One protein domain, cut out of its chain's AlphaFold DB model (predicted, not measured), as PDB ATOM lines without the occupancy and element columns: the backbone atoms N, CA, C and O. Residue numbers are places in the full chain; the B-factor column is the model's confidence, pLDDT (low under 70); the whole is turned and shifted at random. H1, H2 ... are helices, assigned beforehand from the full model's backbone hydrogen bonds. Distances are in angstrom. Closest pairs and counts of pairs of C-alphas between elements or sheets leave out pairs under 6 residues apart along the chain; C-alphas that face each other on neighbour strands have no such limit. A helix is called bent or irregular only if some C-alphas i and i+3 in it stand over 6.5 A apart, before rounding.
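AT A GLANCE: This is residues 112 to 190 of the 333 residues of the protein "Histidine kinase domain-containing protein" of Pseudoalteromonas luteoviolacea NCIMB 1942 (UniProt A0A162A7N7). Two long helices, H1 then H2, run the same way, staggered and only partly side by side, and the link of residues 148 to 160 folds back between them to make a long, narrow Z. Residues 112 to 130 of H1 stick out at one end and residues 182 to 190 of H2 at the other. The printed part has 79 residues, is all helix with no named strand, and is extended: radius of gyration of the C-alphas 19.7 A, a rod of 76 by 22 by 11 A.

IN THESE COORDINATES: Find C-alpha 112 at (117.320, 179.315, 169.358); from there H1, residues 112 to 147, runs 51.3 A, with a kink of 27 degrees near residue 129. H1 is neither bent nor irregular, but only just: C-alphas 128 and 131 are 6.4 A apart. H2, residues 161 to 190, runs 44.3 A to C-alpha 190 at (188.586, 179.337, 142.926); it is irregular, with C-alphas 162 and 165 7.1 A apart.

HOW THE PARTS SIT: Look at Leu 139 and Glu 167: their C-alphas, the closest of H1 and H2, are 7.4 A apart, and the helices are close but not clearly touching. Their lines stand at a shallow tilt of 10 degrees. O i to N i+4 pairs are within hydrogen-bond range in 30 of 32 for H1 and 24 of 26 for H2.

THE WHOLE: The C-alphas of Gly 112 and Gly 190, the two farthest apart, are 76.0 A apart. The printed part has no cut, and the link H1 to H2 is long, 13 residues. Look for pLDDT under 70 at residues 159, 161 and 188 to 190.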
ATOM      1  N   GLY A 112     116.177 179.872 168.625       86.31
ATOM      2  CA  GLY A 112     117.320 179.315 169.358       86.31
ATOM      3  C   GLY A 112     117.982 178.136 168.632       86.31
ATOM      4  O   GLY A 112     119.211 178.049 168.556       86.31
ATOM      5  N   LEU A 113     117.177 177.243 168.048       88.12
ATOM      6  CA  LEU A 113     117.678 176.050 167.362       88.12
ATOM      7  C   LEU A 113     118.363 176.384 166.028       88.12
ATOM      8  O   LEU A 113     119.425 175.838 165.727       88.12
ATOM      9  N   THR A 114     117.805 177.323 165.260       89.12
ATOM     10  CA  THR A 114     118.429 177.817 164.022       89.12
ATOM     11  C   THR A 114     119.746 178.539 164.300       89.12
ATOM     12  O   THR A 114     120.744 178.269 163.630       89.12
ATOM     13  N   LEU A 115     119.805 179.387 165.330       92.81
ATOM     14  CA  LEU A 115     121.027 180.111 165.689       92.81
ATOM     15  C   LEU A 115     122.129 179.169 166.201       92.81
ATOM     16  O   LEU A 115     123.293 179.327 165.835       92.81
ATOM     17  N   SER A 116     121.761 178.137 166.968       93.56
ATOM     18  CA  SER A 116     122.680 177.071 167.392       93.56
ATOM     19  C   SER A 116     123.220 176.265 166.205       93.56
ATOM     20  O   SER A 116     124.424 176.019 166.121       93.56
ATOM     21  N   PHE A 117     122.361 175.918 165.241       95.00
ATOM     22  CA  PHE A 117     122.771 175.226 164.018       95.00
ATOM     23  C   PHE A 117     123.814 176.028 163.226       95.00
ATOM     24  O   PHE A 117     124.873 175.497 162.881       95.00
ATOM     25  N   TYR A 118     123.567 177.322 162.997       96.50
ATOM     26  CA  TYR A 118     124.534 178.189 162.319       96.50
ATOM     27  C   TYR A 118     125.799 178.430 163.152       96.50
ATOM     28  O   TYR A 118     126.898 178.452 162.598       96.50
ATOM     29  N   GLY A 119     125.678 178.546 164.476       97.25
ATOM     30  CA  GLY A 119     126.826 178.649 165.377       97.25
ATOM     31  C   GLY A 119     127.740 177.426 165.286       97.25
ATOM     32  O   GLY A 119     128.952 177.569 165.120       97.25
ATOM     33  N   LEU A 120     127.165 176.221 165.304       97.31
ATOM     34  CA  LEU A 120     127.905 174.973 165.126       97.31
ATOM     35  C   LEU A 120     128.575 174.910 163.748       97.31
ATOM     36  O   LEU A 120     129.748 174.548 163.659       97.31
ATOM     37  N   LEU A 121     127.865 175.306 162.686       97.19
ATOM     38  CA  LEU A 121     128.413 175.358 161.329       97.19
ATOM     39  C   LEU A 121     129.655 176.263 161.260       97.19
ATOM     40  O   LEU A 121     130.678 175.868 160.698       97.19
ATOM     41  N   ILE A 122     129.593 177.448 161.874       97.06
ATOM     42  CA  ILE A 122     130.714 178.396 161.933       97.06
ATOM     43  C   ILE A 122     131.883 177.809 162.731       97.06
ATOM     44  O   ILE A 122     133.026 177.904 162.287       97.06
ATOM     45  N   ILE A 123     131.621 177.169 163.875       97.06
ATOM     46  CA  ILE A 123     132.667 176.535 164.694       97.06
ATOM     47  C   ILE A 123     133.384 175.442 163.902       97.06
ATOM     48  O   ILE A 123     134.615 175.410 163.880       97.06
ATOM     49  N   VAL A 124     132.634 174.576 163.214       96.56
ATOM     50  CA  VAL A 124     133.207 173.537 162.352       96.56
ATOM     51  C   VAL A 124     134.031 174.179 161.237       96.56
ATOM     52  O   VAL A 124     135.181 173.795 161.031       96.56
ATOM     53  N   MET A 125     133.504 175.208 160.572       95.88
ATOM     54  CA  MET A 125     134.225 175.913 159.512       95.88
ATOM     55  C   MET A 125     135.549 176.508 160.016       95.88
ATOM     56  O   MET A 125     136.588 176.306 159.391       95.88
ATOM     57  N   ILE A 126     135.546 177.179 161.172       95.62
ATOM     58  CA  ILE A 126     136.755 177.746 161.786       95.62
ATOM     59  C   ILE A 126     137.739 176.643 162.189       95.62
ATOM     60  O   ILE A 126     138.937 176.790 161.948       95.62
ATOM     61  N   ALA A 127     137.263 175.527 162.749       92.81
ATOM     62  CA  ALA A 127     138.115 174.404 163.139       92.81
ATOM     63  C   ALA A 127     138.885 173.807 161.946       92.81
ATOM     64  O   ALA A 127     140.035 173.396 162.104       92.81
ATOM     65  N   PHE A 128     138.292 173.814 160.747       88.75
ATOM     66  CA  PHE A 128     138.969 173.411 159.511       88.75
ATOM     67  C   PHE A 128     139.862 174.516 158.925       88.75
ATOM     68  O   PHE A 128     140.971 174.231 158.461       88.75
ATOM     69  N   LEU A 129     139.418 175.776 158.948       90.38
ATOM     70  CA  LEU A 129     140.098 176.879 158.261       90.38
ATOM     71  C   LEU A 129     141.293 177.442 159.047       90.38
ATOM     72  O   LEU A 129     142.318 177.789 158.458       90.38
ATOM     73  N   ALA A 130     141.199 177.503 160.374       90.81
ATOM     74  CA  ALA A 130     142.258 178.022 161.237       90.81
ATOM     75  C   ALA A 130     143.608 177.291 161.066       90.81
ATOM     76  O   ALA A 130     144.607 177.966 160.792       90.81
ATOM     77  N   PRO A 131     143.695 175.944 161.152       87.25
ATOM     78  CA  PRO A 131     144.970 175.250 160.963       87.25
ATOM     79  C   PRO A 131     145.527 175.433 159.546       87.25
ATOM     80  O   PRO A 131     146.745 175.525 159.386       87.25
ATOM     81  N   PHE A 132     144.660 175.544 158.533       87.56
ATOM     82  CA  PHE A 132     145.058 175.809 157.151       87.56
ATOM     83  C   PHE A 132     145.727 177.184 157.008       87.56
ATOM     84  O   PHE A 132     146.853 177.278 156.515       87.56
ATOM     85  N   ILE A 133     145.087 178.242 157.520       90.81
ATOM     86  CA  ILE A 133     145.614 179.614 157.454       90.81
ATOM     87  C   ILE A 133     146.927 179.728 158.231       90.81
ATOM     88  O   ILE A 133     147.913 180.242 157.701       90.81
ATOM     89  N   CYS A 134     146.987 179.206 159.461       89.56
ATOM     90  CA  CYS A 134     148.216 179.235 160.258       89.56
ATOM     91  C   CYS A 134     149.390 178.568 159.533       89.56
ATOM     92  O   CYS A 134     150.537 179.006 159.660       89.56
ATOM     93  N   ARG A 135     149.124 177.508 158.767       88.56
ATOM     94  CA  ARG A 135     150.151 176.787 158.018       88.56
ATOM     95  C   ARG A 135     150.623 177.552 156.788       88.56
ATOM     96  O   ARG A 135     151.827 177.634 156.556       88.56
ATOM     97  N   LEU A 136     149.705 178.201 156.080       89.56
ATOM     98  CA  LEU A 136     150.031 179.085 154.963       89.56
ATOM     99  C   LEU A 136     150.889 180.280 155.411       89.56
ATOM    100  O   LEU A 136     151.850 180.650 154.738       89.56
ATOM    101  N   VAL A 137     150.602 180.843 156.589       92.06
ATOM    102  CA  VAL A 137     151.421 181.912 157.180       92.06
ATOM    103  C   VAL A 137     152.843 181.426 157.480       92.06
ATOM    104  O   VAL A 137     153.797 182.155 157.208       92.06
ATOM    105  N   LYS A 138     153.015 180.193 157.978       90.88
ATOM    106  CA  LYS A 138     154.348 179.600 158.199       90.88
ATOM    107  C   LYS A 138     155.118 179.407 156.891       90.88
ATOM    108  O   LYS A 138     156.299 179.738 156.851       90.88
ATOM    109  N   LEU A 139     154.457 178.931 155.832       91.50
ATOM    110  CA  LEU A 139     155.044 178.834 154.491       91.50
ATOM    111  C   LEU A 139     155.507 180.213 153.995       91.50
ATOM    112  O   LEU A 139     156.656 180.357 153.586       91.50
ATOM    113  N   ARG A 140     154.656 181.242 154.114       93.75
ATOM    114  CA  ARG A 140     155.008 182.622 153.738       93.75
ATOM    115  C   ARG A 140     156.225 183.135 154.507       93.75
ATOM    116  O   ARG A 140     157.121 183.725 153.919       93.75
ATOM    117  N   GLN A 141     156.259 182.923 155.821       93.69
ATOM    118  CA  GLN A 141     157.385 183.348 156.657       93.69
ATOM    119  C   GLN A 141     158.679 182.614 156.293       93.69
ATOM    120  O   GLN A 141     159.728 183.247 156.235       93.69
ATOM    121  N   ALA A 142     158.610 181.306 156.030       92.06
ATOM    122  CA  ALA A 142     159.767 180.535 155.587       92.06
ATOM    123  C   ALA A 142     160.291 181.036 154.235       92.06
ATOM    124  O   ALA A 142     161.492 181.242 154.103       92.06
ATOM    125  N   ALA A 143     159.402 181.307 153.275       91.69
ATOM    126  CA  ALA A 143     159.771 181.847 151.971       91.69
ATOM    127  C   ALA A 143     160.409 183.243 152.068       91.69
ATOM    128  O   ALA A 143     161.445 183.475 151.453       91.69
ATOM    129  N   ASN A 144     159.850 184.146 152.883       92.69
ATOM    130  CA  ASN A 144     160.434 185.474 153.096       92.69
ATOM    131  C   ASN A 144     161.830 185.383 153.717       92.69
ATOM    132  O   ASN A 144     162.767 185.972 153.195       92.69
ATOM    133  N   ARG A 145     161.989 184.600 154.791       90.62
ATOM    134  CA  ARG A 145     163.292 184.434 155.450       90.62
ATOM    135  C   ARG A 145     164.322 183.760 154.540       90.62
ATOM    136  O   ARG A 145     165.495 184.116 154.578       90.62
ATOM    137  N   PHE A 146     163.887 182.810 153.713       90.25
ATOM    138  CA  PHE A 146     164.732 182.205 152.689       90.25
ATOM    139  C   PHE A 146     165.179 183.252 151.655       90.25
ATOM    140  O   PHE A 146     166.362 183.333 151.340       90.25
ATOM    141  N   GLY A 147     164.261 184.115 151.203       85.38
ATOM    142  CA  GLY A 147     164.562 185.249 150.321       85.38
ATOM    143  C   GLY A 147     165.477 186.313 150.944       85.38
ATOM    144  O   GLY A 147     166.226 186.964 150.227       85.38
ATOM    145  N   GLU A 148     165.481 186.447 152.272       90.31
ATOM    146  CA  GLU A 148     166.410 187.300 153.034       90.31
ATOM    147  C   GLU A 148     167.814 186.675 153.206       90.31
ATOM    148  O   GLU A 148     168.675 187.263 153.859       90.31
ATOM    149  N   GLY A 149     168.064 185.491 152.633       82.69
ATOM    150  CA  GLY A 149     169.375 184.830 152.633       82.69
ATOM    151  C   GLY A 149     169.563 183.752 153.706       82.69
ATOM    152  O   GLY A 149     170.655 183.199 153.828       82.69
ATOM    153  N   GLN A 150     168.524 183.404 154.475       88.44
ATOM    154  CA  GLN A 150     168.576 182.292 155.435       88.44
ATOM    155  C   GLN A 150     168.259 180.967 154.729       88.44
ATOM    156  O   GLN A 150     167.144 180.443 154.817       88.44
ATOM    157  N   LEU A 151     169.240 180.429 154.005       84.88
ATOM    158  CA  LEU A 151     169.017 179.308 153.088       84.88
ATOM    159  C   LEU A 151     168.868 177.931 153.766       84.88
ATOM    160  O   LEU A 151     168.440 176.968 153.133       84.88
ATOM    161  N   ASP A 152     169.143 177.818 155.067       86.75
ATOM    162  CA  ASP A 152     169.020 176.561 155.828       86.75
ATOM    163  C   ASP A 152     167.586 176.257 156.292       86.75
ATOM    164  O   ASP A 152     167.304 175.220 156.895       86.75
ATOM    165  N   ILE A 153     166.645 177.167 156.035       88.06
ATOM    166  CA  ILE A 153     165.265 177.006 156.487       88.06
ATOM    167  C   ILE A 153     164.583 175.900 155.684       88.06
ATOM    168  O   ILE A 153     164.540 175.928 154.455       88.06
ATOM    169  N   ARG A 154     163.985 174.942 156.393       88.94
ATOM    170  CA  ARG A 154     163.129 173.903 155.815       88.94
ATOM    171  C   ARG A 154     161.793 173.858 156.529       88.94
ATOM    172  O   ARG A 154     161.695 174.063 157.743       88.94
ATOM    173  N   LEU A 155     160.747 173.573 155.767       89.31
ATOM    174  CA  LEU A 155     159.415 173.367 156.310       89.31
ATOM    175  C   LEU A 155     159.289 171.942 156.833       89.31
ATOM    176  O   LEU A 155     159.663 170.977 156.165       89.31
ATOM    177  N   LYS A 156     158.703 171.804 158.025       84.75
ATOM    178  CA  LYS A 156     158.262 170.499 158.519       84.75
ATOM    179  C   LYS A 156     157.047 170.067 157.705       84.75
ATOM    180  O   LYS A 156     155.956 170.611 157.900       84.75
ATOM    181  N   VAL A 157     157.257 169.086 156.828       81.75
ATOM    182  CA  VAL A 157     156.178 168.418 156.099       81.75
ATOM    183  C   VAL A 157     155.249 167.796 157.125       81.75
ATOM    184  O   VAL A 157     155.678 167.149 158.082       81.75
ATOM    185  N   GLY A 158     153.965 168.042 156.970       72.94
ATOM    186  CA  GLY A 158     152.982 167.645 157.967       72.94
ATOM    187  C   GLY A 158     151.737 167.125 157.305       72.94
ATOM    188  O   GLY A 158     151.478 167.357 156.131       72.94
ATOM    189  N   ARG A 159     150.976 166.394 158.106       68.19
ATOM    190  CA  ARG A 159     150.073 165.328 157.668       68.19
ATOM    191  C   ARG A 159     148.830 165.782 156.887       68.19
ATOM    192  O   ARG A 159     148.031 164.945 156.487       68.19
ATOM    193  N   LEU A 160     148.637 167.088 156.692       70.19
ATOM    194  CA  LEU A 160     147.543 167.622 155.882       70.19
ATOM    195  C   LEU A 160     147.884 167.449 154.403       70.19
ATOM    196  O   LEU A 160     148.774 168.122 153.884       70.19
ATOM    197  N   TRP A 161     147.140 166.568 153.742       67.25
ATOM    198  CA  TRP A 161     147.395 166.141 152.370       67.25
ATOM    199  C   TRP A 161     147.414 167.287 151.347       67.25
ATOM    200  O   TRP A 161     148.204 167.245 150.417       67.25
ATOM    201  N   TYR A 162     146.636 168.353 151.560       75.69
ATOM    202  CA  TYR A 162     146.544 169.480 150.624       75.69
ATOM    203  C   TYR A 162     147.796 170.367 150.536       75.69
ATOM    204  O   TYR A 162     148.038 170.978 149.502       75.69
ATOM    205  N   LEU A 163     148.564 170.508 151.625       83.12
ATOM    206  CA  LEU A 163     149.749 171.387 151.663       83.12
ATOM    207  C   LEU A 163     151.062 170.611 151.571       83.12
ATOM    208  O   LEU A 163     152.110 171.224 151.389       83.12
ATOM    209  N   CYS A 164     151.006 169.283 151.695       85.81
ATOM    210  CA  CYS A 164     152.177 168.416 151.698       85.81
ATOM    211  C   CYS A 164     153.036 168.617 150.441       85.81
ATOM    212  O   CYS A 164     154.243 168.821 150.552       85.81
ATOM    213  N   ASP A 165     152.409 168.650 149.266       87.56
ATOM    214  CA  ASP A 165     153.112 168.790 147.987       87.56
ATOM    215  C   ASP A 165     153.786 170.158 147.841       87.56
ATOM    216  O   ASP A 165     154.898 170.254 147.324       87.56
ATOM    217  N   ILE A 166     153.155 171.220 148.349       89.25
ATOM    218  CA  ILE A 166     153.719 172.577 148.325       89.25
ATOM    219  C   ILE A 166     154.907 172.672 149.286       89.25
ATOM    220  O   ILE A 166     155.949 173.216 148.926       89.25
ATOM    221  N   GLU A 167     154.780 172.119 150.495       91.12
ATOM    222  CA  GLU A 167     155.870 172.074 151.477       91.12
ATOM    223  C   GLU A 167     157.063 171.265 150.955       91.12
ATOM    224  O   GLU A 167     158.213 171.684 151.109       91.12
ATOM    225  N   LEU A 168     156.793 170.133 150.298       91.81
ATOM    226  CA  LEU A 168     157.814 169.302 149.669       91.81
ATOM    227  C   LEU A 168     158.495 170.039 148.511       91.81
ATOM    228  O   LEU A 168     159.722 170.072 148.448       91.81
ATOM    229  N   SER A 169     157.714 170.672 147.635       91.00
ATOM    230  CA  SER A 169     158.231 171.448 146.501       91.00
ATOM    231  C   SER A 169     159.088 172.628 146.963       91.00
ATOM    232  O   SER A 169     160.135 172.893 146.376       91.00
ATOM    233  N   PHE A 170     158.691 173.308 148.046       93.00
ATOM    234  CA  PHE A 170     159.492 174.366 148.660       93.00
ATOM    235  C   PHE A 170     160.835 173.833 149.169       93.00
ATOM    236  O   PHE A 170     161.876 174.402 148.854       93.00
ATOM    237  N   ASN A 171     160.832 172.721 149.911       93.12
ATOM    238  CA  ASN A 171     162.069 172.122 150.416       93.12
ATOM    239  C   ASN A 171     162.999 171.684 149.268       93.12
ATOM    240  O   ASN A 171     164.186 171.987 149.310       93.12
ATOM    241  N   GLN A 172     162.460 171.063 148.214       93.50
ATOM    242  CA  GLN A 172     163.238 170.684 147.026       93.50
ATOM    243  C   GLN A 172     163.851 171.897 146.314       93.50
ATOM    244  O   GLN A 172     164.992 171.841 145.859       93.50
ATOM    245  N   MET A 173     163.101 172.996 146.197       93.31
ATOM    246  CA  MET A 173     163.612 174.248 145.636       93.31
ATOM    247  C   MET A 173     164.742 174.817 146.500       93.31
ATOM    248  O   MET A 173     165.781 175.202 145.966       93.31
ATOM    249  N   ALA A 174     164.560 174.825 147.820       92.56
ATOM    250  CA  ALA A 174     165.557 175.307 148.765       92.56
ATOM    251  C   ALA A 174     166.854 174.480 148.713       92.56
ATOM    252  O   ALA A 174     167.943 175.049 148.741       92.56
ATOM    253  N   ASP A 175     166.755 173.155 148.562       92.81
ATOM    254  CA  ASP A 175     167.916 172.273 148.393       92.81
ATOM    255  C   ASP A 175     168.670 172.559 147.088       92.81
ATOM    256  O   ASP A 175     169.893 172.689 147.100       92.81
ATOM    257  N   LYS A 176     167.955 172.736 145.969       89.62
ATOM    258  CA  LYS A 176     168.576 173.090 144.680       89.62
ATOM    259  C   LYS A 176     169.315 174.425 144.740       89.62
ATOM    260  O   LYS A 176     170.414 174.536 144.210       89.62
ATOM    261  N   ILE A 177     168.719 175.430 145.381       89.50
ATOM    262  CA  ILE A 177     169.346 176.747 145.533       89.50
ATOM    263  C   ILE A 177     170.577 176.664 146.441       89.50
ATOM    264  O   ILE A 177     171.575 177.306 146.131       89.50
ATOM    265  N   ASN A 178     170.549 175.859 147.509       88.31
ATOM    266  CA  ASN A 178     171.732 175.635 148.344       88.31
ATOM    267  C   ASN A 178     172.898 175.056 147.547       88.31
ATOM    268  O   ASN A 178     173.992 175.604 147.613       88.31
ATOM    269  N   VAL A 179     172.644 174.013 146.750       88.00
ATOM    270  CA  VAL A 179     173.671 173.414 145.885       88.00
ATOM    271  C   VAL A 179     174.238 174.453 144.918       88.00
ATOM    272  O   VAL A 179     175.447 174.636 144.871       88.00
ATOM    273  N   LEU A 180     173.380 175.211 144.227       86.44
ATOM    274  CA  LEU A 180     173.828 176.270 143.316       86.44
ATOM    275  C   LEU A 180     174.641 177.356 144.030       86.44
ATOM    276  O   LEU A 180     175.624 177.852 143.488       86.44
ATOM    277  N   MET A 181     174.238 177.750 145.237       84.44
ATOM    278  CA  MET A 181     174.958 178.755 146.012       84.44
ATOM    279  C   MET A 181     176.329 178.236 146.456       84.44
ATOM    280  O   MET A 181     177.297 178.995 146.459       84.44
ATOM    281  N   ASP A 182     176.430 176.960 146.819       83.75
ATOM    282  CA  ASP A 182     177.698 176.335 147.189       83.75
ATOM    283  C   ASP A 182     178.615 176.148 145.974       83.75
ATOM    284  O   ASP A 182     179.805 176.447 146.080       83.75
ATOM    285  N   ASP A 183     178.070 175.804 144.805       79.69
ATOM    286  CA  ASP A 183     178.807 175.791 143.537       79.69
ATOM    287  C   ASP A 183     179.331 177.191 143.195       79.69
ATOM    288  O   ASP A 183     180.509 177.361 142.883       79.69
ATOM    289  N   VAL A 184     178.496 178.227 143.330       74.31
ATOM    290  CA  VAL A 184     178.913 179.623 143.133       74.31
ATOM    291  C   VAL A 184     179.989 180.028 144.138       74.31
ATOM    292  O   VAL A 184     180.929 180.716 143.753       74.31
ATOM    293  N   LYS A 185     179.910 179.611 145.407       76.12
ATOM    294  CA  LYS A 185     180.971 179.877 146.398       76.12
ATOM    295  C   LYS A 185     182.266 179.149 146.059       76.12
ATOM    296  O   LYS A 185     183.335 179.723 146.251       76.12
ATOM    297  N   LEU A 186     182.188 177.911 145.577       74.44
ATOM    298  CA  LEU A 186     183.348 177.115 145.182       74.44
ATOM    299  C   LEU A 186     184.021 177.740 143.957       74.44
ATOM    300  O   LEU A 186     185.232 177.966 143.973       74.44
ATOM    301  N   LEU A 187     183.224 178.129 142.959       70.06
ATOM    302  CA  LEU A 187     183.680 178.889 141.802       70.06
ATOM    303  C   LEU A 187     184.264 180.233 142.226       70.06
ATOM    304  O   LEU A 187     185.382 180.528 141.846       70.06
ATOM    305  N   ALA A 188     183.587 181.028 143.055       60.41
ATOM    306  CA  ALA A 188     184.084 182.329 143.512       60.41
ATOM    307  C   ALA A 188     185.355 182.215 144.371       60.41
ATOM    308  O   ALA A 188     186.226 183.085 144.299       60.41
ATOM    309  N   GLY A 189     185.483 181.151 145.167       63.50
ATOM    310  CA  GLY A 189     186.688 180.827 145.928       63.50
ATOM    311  C   GLY A 189     187.866 180.455 145.025       63.50
ATOM    312  O   GLY A 189     188.973 180.946 145.247       63.50
ATOM    313  N   GLY A 190     187.613 179.664 143.975       57.81
ATOM    314  CA  GLY A 190     188.586 179.337 142.926       57.81
ATOM    315  C   GLY A 190     188.974 180.558 142.086       57.81
ATOM    316  O   GLY A 190     190.151 180.902 142.004       57.81
TER     317      GLY A 190